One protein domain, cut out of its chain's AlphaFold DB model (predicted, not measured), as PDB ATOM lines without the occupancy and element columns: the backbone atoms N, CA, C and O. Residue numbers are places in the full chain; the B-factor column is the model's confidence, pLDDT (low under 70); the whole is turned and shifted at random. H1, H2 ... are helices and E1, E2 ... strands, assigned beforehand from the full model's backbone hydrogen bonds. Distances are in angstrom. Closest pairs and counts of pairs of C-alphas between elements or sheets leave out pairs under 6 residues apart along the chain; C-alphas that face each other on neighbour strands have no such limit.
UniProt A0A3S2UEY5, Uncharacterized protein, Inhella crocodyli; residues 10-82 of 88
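Overview. This is residues 10 to 82 of the 88 residues of an uncharacterized protein of Inhella crocodyli (UniProt A0A3S2UEY5). Two helices, H1 and H2, cover one face of a strongly twisted three-stranded sheet, making two layers; residues 10 to 18 of H1 stick out. The printed part has 73 residues with two named helices, then three named strands: a mixed class. The sheet, E1 - E2 - E3, is an antiparallel meander, each strand pairing with the one before. It is only just compact, close to loose: radius of gyration of the C-alphas 13.3 A, spans 37 by 27 by 24 A.

Arrangement. H1, residues 10 to 29, is on the sheet, across the strands; its height over the sheet is 10.0 A, and its closest C-alpha pair with E3, residues 74 to 81, is Leu 26 and Ala 78, 7.4 A. H2, residues 32 to 43, is on it slantwise, height 9.8 A; Lys 34 and Leu 77 of E3 have the closest C-alphas, 7.6 A. H1 and H2 are close but not clearly touching. E1, residues 47 to 53, and E2, residues 62 to 68, form a hairpin (N 49 and O 66, 2.8 A), as do E2 and E3 (N 65 and O 78, 2.9 A). Every O i to N i+4 pair is within hydrogen-bond range in H1, 6 of 8 in H2.

Along the chain. H1, 28.9 A long, begins at C-alpha 10 (155.537, 196.730, 289.711); E3, 20.1 A, bends by 56 degrees at residue 77 and ends at C-alpha 81 (177.303, 190.365, 281.778).

Size, cuts and confidence. The C-alphas farthest apart, of Glu 43 and His 58, are 39.8 A apart. The printed part has no cut and no long link. Residues 10 to 16 and 58 to 61 are among the 17 under pLDDT 70.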
ATOM      1  N   GLN A  10     155.276 196.268 291.083       50.38
ATOM      2  CA  GLN A  10     155.537 196.730 289.711       50.38
ATOM      3  C   GLN A  10     157.018 196.605 289.326       50.38
ATOM      4  O   GLN A  10     157.320 196.070 288.257       50.38
ATOM      5  N   ASP A  11     157.938 196.967 290.221       54.25
ATOM      6  CA  ASP A  11     159.381 196.822 289.986       54.25
ATOM      7  C   ASP A  11     159.791 195.347 289.847       54.25
ATOM      8  O   ASP A  11     160.544 194.981 288.939       54.25
ATOM      9  N   SER A  12     159.188 194.461 290.650       54.00
ATOM     10  CA  SER A  12     159.388 193.011 290.531       54.00
ATOM     11  C   SER A  12     158.926 192.465 289.175       54.00
ATOM     12  O   SER A  12     159.573 191.584 288.607       54.00
ATOM     13  N   THR A  13     157.840 193.004 288.603       64.75
ATOM     14  CA  THR A  13     157.363 192.577 287.275       64.75
ATOM     15  C   THR A  13     158.246 193.065 286.129       64.75
ATOM     16  O   THR A  13     158.414 192.339 285.146       64.75
ATOM     17  N   ALA A  14     158.832 194.260 286.238       64.50
ATOM     18  CA  ALA A  14     159.755 194.791 285.238       64.50
ATOM     19  C   ALA A  14     161.063 193.991 285.221       64.50
ATOM     20  O   ALA A  14     161.522 193.577 284.154       64.50
ATOM     21  N   LEU A  15     161.598 193.691 286.406       63.50
ATOM     22  CA  LEU A  15     162.780 192.853 286.567       63.50
ATOM     23  C   LEU A  15     162.539 191.432 286.038       63.50
ATOM     24  O   LEU A  15     163.354 190.905 285.285       63.50
ATOM     25  N   PHE A  16     161.388 190.839 286.363       65.88
ATOM     26  CA  PHE A  16     161.006 189.520 285.861       65.88
ATOM     27  C   PHE A  16     160.900 189.498 284.331       65.88
ATOM     28  O   PHE A  16     161.416 188.595 283.679       65.88
ATOM     29  N   ARG A  17     160.283 190.520 283.726       74.06
ATOM     30  CA  ARG A  17     160.180 190.623 282.265       74.06
ATOM     31  C   ARG A  17     161.548 190.794 281.601       74.06
ATOM     32  O   ARG A  17     161.781 190.198 280.553       74.06
ATOM     33  N   ALA A  18     162.440 191.585 282.197       68.56
ATOM     34  CA  ALA A  18     163.808 191.738 281.711       68.56
ATOM     35  C   ALA A  18     164.566 190.401 281.761       68.56
ATOM     36  O   ALA A  18     165.157 190.001 280.760       68.56
ATOM     37  N   ALA A  19     164.451 189.662 282.869       67.50
ATOM     38  CA  ALA A  19     165.031 188.329 283.023       67.50
ATOM     39  C   ALA A  19     164.499 187.325 281.983       67.50
ATOM     40  O   ALA A  19     165.281 186.603 281.367       67.50
ATOM     41  N   MET A  20     163.185 187.316 281.728       74.31
ATOM     42  CA  MET A  20     162.574 186.448 280.711       74.31
ATOM     43  C   MET A  20     163.069 186.773 279.296       74.31
ATOM     44  O   MET A  20     163.413 185.866 278.546       74.31
ATOM     45  N   ARG A  21     163.181 188.060 278.946       78.00
ATOM     46  CA  ARG A  21     163.713 188.486 277.643       78.00
ATOM     47  C   ARG A  21     165.185 188.101 277.461       78.00
ATOM     48  O   ARG A  21     165.580 187.707 276.369       78.00
ATOM     49  N   MET A  22     165.988 188.194 278.521       73.06
ATOM     50  CA  MET A  22     167.382 187.739 278.505       73.06
ATOM     51  C   MET A  22     167.484 186.223 278.312       73.06
ATOM     52  O   MET A  22     168.327 185.766 277.546       73.06
ATOM     53  N   LEU A  23     166.608 185.448 278.962       73.06
ATOM     54  CA  LEU A  23     166.536 184.002 278.770       73.06
ATOM     55  C   LEU A  23     166.178 183.645 277.320       73.06
ATOM     56  O   LEU A  23     166.831 182.792 276.728       73.06
ATOM     57  N   GLU A  24     165.183 184.311 276.732       77.88
ATOM     58  CA  GLU A  24     164.798 184.108 275.327       77.88
ATOM     59  C   GLU A  24     165.955 184.410 274.366       77.88
ATOM     60  O   GLU A  24     166.236 183.617 273.466       77.88
ATOM     61  N   GLN A  25     166.663 185.523 274.583       76.81
ATOM     62  CA  GLN A  25     167.820 185.890 273.771       76.81
ATOM     63  C   GLN A  25     168.943 184.854 273.899       76.81
ATOM     64  O   GLN A  25     169.455 184.379 272.886       76.81
ATOM     65  N   LEU A  26     169.266 184.428 275.119       71.75
ATOM     66  CA  LEU A  26     170.259 183.385 275.359       71.75
ATOM     67  C   LEU A  26     169.900 182.082 274.661       71.75
ATOM     68  O   LEU A  26     170.739 181.511 273.974       71.75
ATOM     69  N   VAL A  27     168.650 181.633 274.775       71.75
ATOM     70  CA  VAL A  27     168.179 180.427 274.085       71.75
ATOM     71  C   VAL A  27     168.274 180.576 272.567       71.75
ATOM     72  O   VAL A  27     168.501 179.580 271.897       71.75
ATOM     73  N   SER A  28     168.149 181.781 272.008       75.81
ATOM     74  CA  SER A  28     168.333 182.009 270.568       75.81
ATOM     75  C   SER A  28     169.802 182.033 270.117       75.81
ATOM     76  O   SER A  28     170.090 181.711 268.965       75.81
ATOM     77  N   GLU A  29     170.724 182.391 271.017       76.00
ATOM     78  CA  GLU A  29     172.165 182.509 270.756       76.00
ATOM     79  C   GLU A  29     172.953 181.243 271.138       76.00
ATOM     80  O   GLU A  29     174.139 181.117 270.816       76.00
ATOM     81  N   LEU A  30     172.315 180.282 271.816       70.75
ATOM     82  CA  LEU A  30     172.949 179.021 272.176       70.75
ATOM     83  C   LEU A  30     173.369 178.249 270.904       70.75
ATOM     84  O   LEU A  30     172.652 178.189 269.907       70.75
ATOM     85  N   PRO A  31     174.535 177.581 270.909       74.88
ATOM     86  CA  PRO A  31     174.896 176.683 269.822       74.88
ATOM     87  C   PRO A  31     173.832 175.589 269.664       74.88
ATOM     88  O   PRO A  31     173.351 175.043 270.660       74.88
ATOM     89  N   ALA A  32     173.536 175.173 268.430       71.25
ATOM     90  CA  ALA A  32     172.525 174.145 268.141       71.25
ATOM     91  C   ALA A  32     172.707 172.836 268.950       71.25
ATOM     92  O   ALA A  32     171.744 172.119 269.222       71.25
ATOM     93  N   GLN A  33     173.937 172.527 269.376       65.06
ATOM     94  CA  GLN A  33     174.241 171.401 270.263       65.06
ATOM     95  C   GLN A  33     173.662 171.573 271.680       65.06
ATOM     96  O   GLN A  33     173.116 170.614 272.226       65.06
ATOM     97  N   LYS A  34     173.717 172.783 272.255       75.31
ATOM     98  CA  LYS A  34     173.120 173.096 273.563       75.31
ATOM     99  C   LYS A  34     171.587 173.152 273.498       75.31
ATOM    100  O   LYS A  34     170.946 172.792 274.476       75.31
ATOM    101  N   HIS A  35     170.987 173.476 272.345       76.06
ATOM    102  CA  HIS A  35     169.522 173.437 272.165       76.06
ATOM    103  C   HIS A  35     168.948 172.032 272.346       76.06
ATOM    104  O   HIS A  35     167.923 171.861 272.998       76.06
ATOM    105  N   LYS A  36     169.610 171.012 271.785       76.44
ATOM    106  CA  LYS A  36     169.167 169.616 271.933       76.44
ATOM    107  C   LYS A  36     169.258 169.142 273.381       76.44
ATOM    108  O   LYS A  36     168.361 168.453 273.851       76.44
ATOM    109  N   GLN A  37     170.321 169.532 274.083       74.00
ATOM    110  CA  GLN A  37     170.487 169.236 275.506       74.00
ATOM    111  C   GLN A  37     169.427 169.949 276.348       74.00
ATOM    112  O   GLN A  37     168.837 169.327 277.222       74.00
ATOM    113  N   LEU A  38     169.135 171.214 276.036       78.62
ATOM    114  CA  LEU A  38     168.092 172.001 276.688       78.62
ATOM    115  C   LEU A  38     166.702 171.386 276.489       78.62
ATOM    116  O   LEU A  38     165.998 171.161 277.467       78.62
ATOM    117  N   ALA A  39     166.326 171.069 275.249       80.56
ATOM    118  CA  ALA A  39     165.035 170.458 274.942       80.56
ATOM    119  C   ALA A  39     164.879 169.097 275.636       80.56
ATOM    120  O   ALA A  39     163.897 168.874 276.334       80.56
ATOM    121  N   SER A  40     165.893 168.232 275.530       83.06
ATOM    122  CA  SER A  40     165.886 166.924 276.191       83.06
ATOM    123  C   SER A  40     165.835 167.037 277.719       83.06
ATOM    124  O   SER A  40     165.176 166.225 278.361       83.06
ATOM    125  N   ALA A  41     166.512 168.025 278.309       80.62
ATOM    126  CA  ALA A  41     166.481 168.258 279.748       80.62
ATOM    127  C   ALA A  41     165.097 168.738 280.208       80.62
ATOM    128  O   ALA A  41     164.570 168.209 281.182       80.62
ATOM    129  N   ILE A  42     164.485 169.692 279.497       82.56
ATOM    130  CA  ILE A  42     163.141 170.201 279.817       82.56
ATOM    131  C   ILE A  42     162.091 169.091 279.677       82.56
ATOM    132  O   ILE A  42     161.266 168.925 280.571       82.56
ATOM    133  N   GLU A  43     162.146 168.292 278.607       86.31
ATOM    134  CA  GLU A  43     161.277 167.116 278.436       86.31
ATOM    135  C   GLU A  43     161.455 166.096 279.571       86.31
ATOM    136  O   GLU A  43     160.487 165.477 280.011       86.31
ATOM    137  N   GLY A  44     162.679 165.963 280.090       84.06
ATOM    138  CA  GLY A  44     163.006 165.148 281.260       84.06
ATOM    139  C   GLY A  44     162.596 165.754 282.609       84.06
ATOM    140  O   GLY A  44     162.843 165.128 283.635       84.06
ATOM    141  N   GLY A  45     161.982 166.941 282.633       85.69
ATOM    142  CA  GLY A  45     161.528 167.617 283.853       85.69
ATOM    143  C   GLY A  45     162.535 168.588 284.474       85.69
ATOM    144  O   GLY A  45     162.379 168.952 285.638       85.69
ATOM    145  N   ALA A  46     163.567 169.007 283.740       87.19
ATOM    146  CA  ALA A  46     164.512 170.007 284.223       87.19
ATOM    147  C   ALA A  46     163.874 171.398 284.344       87.19
ATOM    148  O   ALA A  46     163.078 171.817 283.498       87.19
ATOM    149  N   THR A  47     164.283 172.147 285.365       84.06
ATOM    150  CA  THR A  47     163.872 173.536 285.578       84.06
ATOM    151  C   THR A  47     165.005 174.490 285.229       84.06
ATOM    152  O   THR A  47     166.176 174.233 285.505       84.06
ATOM    153  N   VAL A  48     164.667 175.627 284.622       81.81
ATOM    154  CA  VAL A  48     165.639 176.696 284.366       81.81
ATOM    155  C   VAL A  48     165.756 177.560 285.617       81.81
ATOM    156  O   VAL A  48     164.768 178.123 286.086       81.81
ATOM    157  N   HIS A  49     166.968 177.677 286.147       81.31
ATOM    158  CA  HIS A  49     167.307 178.551 287.260       81.31
ATOM    159  C   HIS A  49     168.167 179.709 286.758       81.31
ATOM    160  O   HIS A  49     169.200 179.506 286.122       81.31
ATOM    161  N   MET A  50     167.758 180.934 287.075       80.62
ATOM    162  CA  MET A  50     168.579 182.121 286.860       80.62
ATOM    163  C   MET A  50     169.210 182.537 288.186       80.62
ATOM    164  O   MET A  50     168.515 182.692 289.192       80.62
ATOM    165  N   ARG A  51     170.522 182.761 288.180       80.69
ATOM    166  CA  ARG A  51     171.266 183.311 289.311       80.69
ATOM    167  C   ARG A  51     171.901 184.631 288.903       80.69
ATOM    168  O   ARG A  51     172.809 184.651 288.079       80.69
ATOM    169  N   LEU A  52     171.448 185.717 289.524       73.44
ATOM    170  CA  LEU A  52     172.096 187.020 289.419       73.44
ATOM    171  C   LEU A  52     173.181 187.128 290.495       73.44
ATOM    172  O   LEU A  52     172.895 187.033 291.690       73.44
ATOM    173  N   VAL A  53     174.424 187.310 290.069       75.12
ATOM    174  CA  VAL A  53     175.576 187.564 290.929       75.12
ATOM    175  C   VAL A  53     175.870 189.057 290.868       75.12
ATOM    176  O   VAL A  53     176.251 189.584 289.829       75.12
ATOM    177  N   LEU A  54     175.675 189.746 291.992       70.38
ATOM    178  CA  LEU A  54     176.050 191.148 292.156       70.38
ATOM    179  C   LEU A  54     177.468 191.189 292.748       70.38
ATOM    180  O   LEU A  54     177.619 190.934 293.948       70.38
ATOM    181  N   PRO A  55     178.522 191.433 291.953       65.56
ATOM    182  CA  PRO A  55     179.869 191.511 292.488       65.56
ATOM    183  C   PRO A  55     180.009 192.734 293.398       65.56
ATOM    184  O   PRO A  55     179.394 193.781 293.190       65.56
ATOM    185  N   VAL A  56     180.856 192.610 294.417       65.69
ATOM    186  CA  VAL A  56     181.194 193.734 295.295       65.69
ATOM    187  C   VAL A  56     182.222 194.612 294.575       65.69
ATOM    188  O   VAL A  56     183.331 194.158 294.303       65.69
ATOM    189  N   GLY A  57     181.874 195.865 294.263       70.12
ATOM    190  CA  GLY A  57     182.787 196.839 293.648       70.12
ATOM    191  C   GLY A  57     182.285 197.412 292.319       70.12
ATOM    192  O   GLY A  57     181.096 197.641 292.150       70.12
ATOM    193  N   HIS A  58     183.212 197.709 291.399       56.66
ATOM    194  CA  HIS A  58     182.933 198.344 290.094       56.66
ATOM    195  C   HIS A  58     182.739 197.331 288.946       56.66
ATOM    196  O   HIS A  58     182.773 197.711 287.776       56.66
ATOM    197  N   ALA A  59     182.592 196.041 289.256       63.41
ATOM    198  CA  ALA A  59     182.325 195.019 288.250       63.41
ATOM    199  C   ALA A  59     180.833 195.010 287.872       63.41
ATOM    200  O   ALA A  59     179.971 195.295 288.706       63.41
ATOM    201  N   LEU A  60     180.539 194.703 286.608       64.94
ATOM    202  CA  LEU A  60     179.168 194.527 286.131       64.94
ATOM    203  C   LEU A  60     178.550 193.274 286.772       64.94
ATOM    204  O   LEU A  60     179.273 192.306 286.993       64.94
ATOM    205  N   PRO A  61     177.246 193.276 287.092       69.06
ATOM    206  CA  PRO A  61     176.576 192.077 287.568       69.06
ATOM    207  C   PRO A  61     176.544 190.987 286.499       69.06
ATOM    208  O   PRO A  61     176.291 191.273 285.336       69.06
ATOM    209  N   ASP A  62     176.749 189.739 286.907       77.50
ATOM    210  CA  ASP A  62     176.697 188.584 286.012       77.50
ATOM    211  C   ASP A  62     175.386 187.833 286.233       77.50
ATOM    212  O   ASP A  62     175.004 187.542 287.369       77.50
ATOM    213  N   ALA A  63     174.690 187.481 285.157       80.25
ATOM    214  CA  ALA A  63     173.569 186.555 285.204       80.25
ATOM    215  C   ALA A  63     174.021 185.199 284.659       80.25
ATOM    216  O   ALA A  63     174.357 185.068 283.482       80.25
ATOM    217  N   ALA A  64     174.014 184.187 285.521       81.94
ATOM    218  CA  ALA A  64     174.234 182.801 285.137       81.94
ATOM    219  C   ALA A  64     172.887 182.088 284.985       81.94
ATOM    220  O   ALA A  64     171.993 182.233 285.823       81.94
ATOM    221  N   PHE A  65     172.760 181.301 283.925       80.81
ATOM    222  CA  PHE A  65     171.595 180.476 283.646       80.81
ATOM    223  C   PHE A  65     172.003 179.013 283.742       80.81
ATOM    224  O   PHE A  65     172.887 178.555 283.019       80.81
ATOM    225  N   ASP A  66     171.355 178.283 284.638       84.56
ATOM    226  CA  ASP A  66     171.597 176.870 284.893       84.56
ATOM    227  C   ASP A  66     170.317 176.077 284.592       84.56
ATOM    228  O   ASP A  66     169.210 176.506 284.923       84.56
ATOM    229  N   LEU A  67     170.455 174.886 284.016       85.44
ATOM    230  CA  LEU A  67     169.423 173.857 284.101       85.44
ATOM    231  C   LEU A  67     169.636 173.049 285.368       85.44
ATOM    232  O   LEU A  67     170.723 172.512 285.571       85.44
ATOM    233  N   LEU A  68     168.595 172.929 286.183       87.00
ATOM    234  CA  LEU A  68     168.542 171.986 287.286       87.00
ATOM    235  C   LEU A  68     167.772 170.749 286.823       87.00
ATOM    236  O   LEU A  68     166.574 170.812 286.554       87.00
ATOM    237  N   LEU A  69     168.479 169.633 286.698       87.00
ATOM    238  CA  LEU A  69     167.883 168.344 286.381       87.00
ATOM    239  C   LEU A  69     167.163 167.764 287.621       87.00
ATOM    240  O   LEU A  69     167.514 168.116 288.752       87.00
ATOM    241  N   PRO A  70     166.196 166.842 287.450       81.00
ATOM    242  CA  PRO A  70     165.469 166.231 288.572       81.00
ATOM    243  C   PRO A  70     166.344 165.435 289.549       81.00
ATOM    244  O   PRO A  70     165.973 165.251 290.705       81.00
ATOM    245  N   ASP A  71     167.502 164.959 289.092       88.75
ATOM    246  CA  ASP A  71     168.500 164.264 289.910       88.75
ATOM    247  C   ASP A  71     169.386 165.229 290.727       88.75
ATOM    248  O   ASP A  71     170.262 164.794 291.476       88.75
ATOM    249  N   GLY A  72     169.154 166.541 290.603       85.12
ATOM    250  CA  GLY A  72     169.908 167.600 291.264       85.12
ATOM    251  C   GLY A  72     171.169 168.035 290.515       85.12
ATOM    252  O   GLY A  72     171.863 168.942 290.982       85.12
ATOM    253  N   GLN A  73     171.481 167.438 289.360       85.81
ATOM    254  CA  GLN A  73     172.598 167.883 288.535       85.81
ATOM    255  C   GLN A  73     172.313 169.269 287.947       85.81
ATOM    256  O   GLN A  73     171.205 169.573 287.504       85.81
ATOM    257  N   ARG A  74     173.348 170.114 287.916       85.25
ATOM    258  CA  ARG A  74     173.305 171.430 287.280       85.25
ATOM    259  C   ARG A  74     174.098 171.446 285.983       85.25
ATOM    260  O   ARG A  74     175.261 171.046 285.975       85.25
ATOM    261  N   ILE A  75     173.491 171.965 284.921       82.19
ATOM    262  CA  ILE A  75     174.146 172.197 283.630       82.19
ATOM    263  C   ILE A  75     174.149 173.698 283.352       82.19
ATOM    264  O   ILE A  75     173.091 174.300 283.192       82.19
ATOM    265  N   GLU A  76     175.333 174.298 283.253       85.94
ATOM    266  CA  GLU A  76     175.461 175.713 282.901       85.94
ATOM    267  C   GLU A  76     175.078 175.944 281.427       85.94
ATOM    268  O   GLU A  76     175.694 175.415 280.488       85.94
ATOM    269  N   LEU A  77     174.055 176.772 281.214       79.19
ATOM    270  CA  LEU A  77     173.639 177.210 279.888       79.19
ATOM    271  C   LEU A  77     174.564 178.314 279.384       79.19
ATOM    272  O   LEU A  77     175.205 178.144 278.340       79.19
ATOM    273  N   ALA A  78     174.652 179.411 280.134       77.00
ATOM    274  CA  ALA A  78     175.461 180.575 279.806       77.00
ATOM    275  C   ALA A  78     175.646 181.485 281.027       77.00
ATOM    276  O   ALA A  78     174.799 181.514 281.923       77.00
ATOM    277  N   THR A  79     176.712 182.282 280.997       77.44
ATOM    278  CA  THR A  79     176.903 183.436 281.880       77.44
ATOM    279  C   THR A  79     176.965 184.687 281.012       77.44
ATOM    280  O   THR A  79     177.721 184.719 280.040       77.44
ATOM    281  N   VAL A  80     176.152 185.694 281.330       73.31
ATOM    282  CA  VAL A  80     176.097 186.969 280.602       73.31
ATOM    283  C   VAL A  80     176.342 188.136 281.541       73.31
ATOM    284  O   VAL A  80     175.795 188.180 282.642       73.31
ATOM    285  N   ASN A  81     177.118 189.107 281.069       71.44
ATOM    286  CA  ASN A  81     177.303 190.365 281.778       71.44
ATOM    287  C   ASN A  81     176.013 191.179 281.640       71.44
ATOM    288  O   ASN A  81     175.582 191.507 280.533       71.44
ATOM    289  N   VAL A  82     175.394 191.511 282.764       68.88
ATOM    290  CA  VAL A  82     174.246 192.408 282.829       68.88
ATOM    291  C   VAL A  82     174.791 193.829 282.848       68.88
ATOM    292  O   VAL A  82     175.167 194.364 283.891       68.88
TER     293      VAL A  82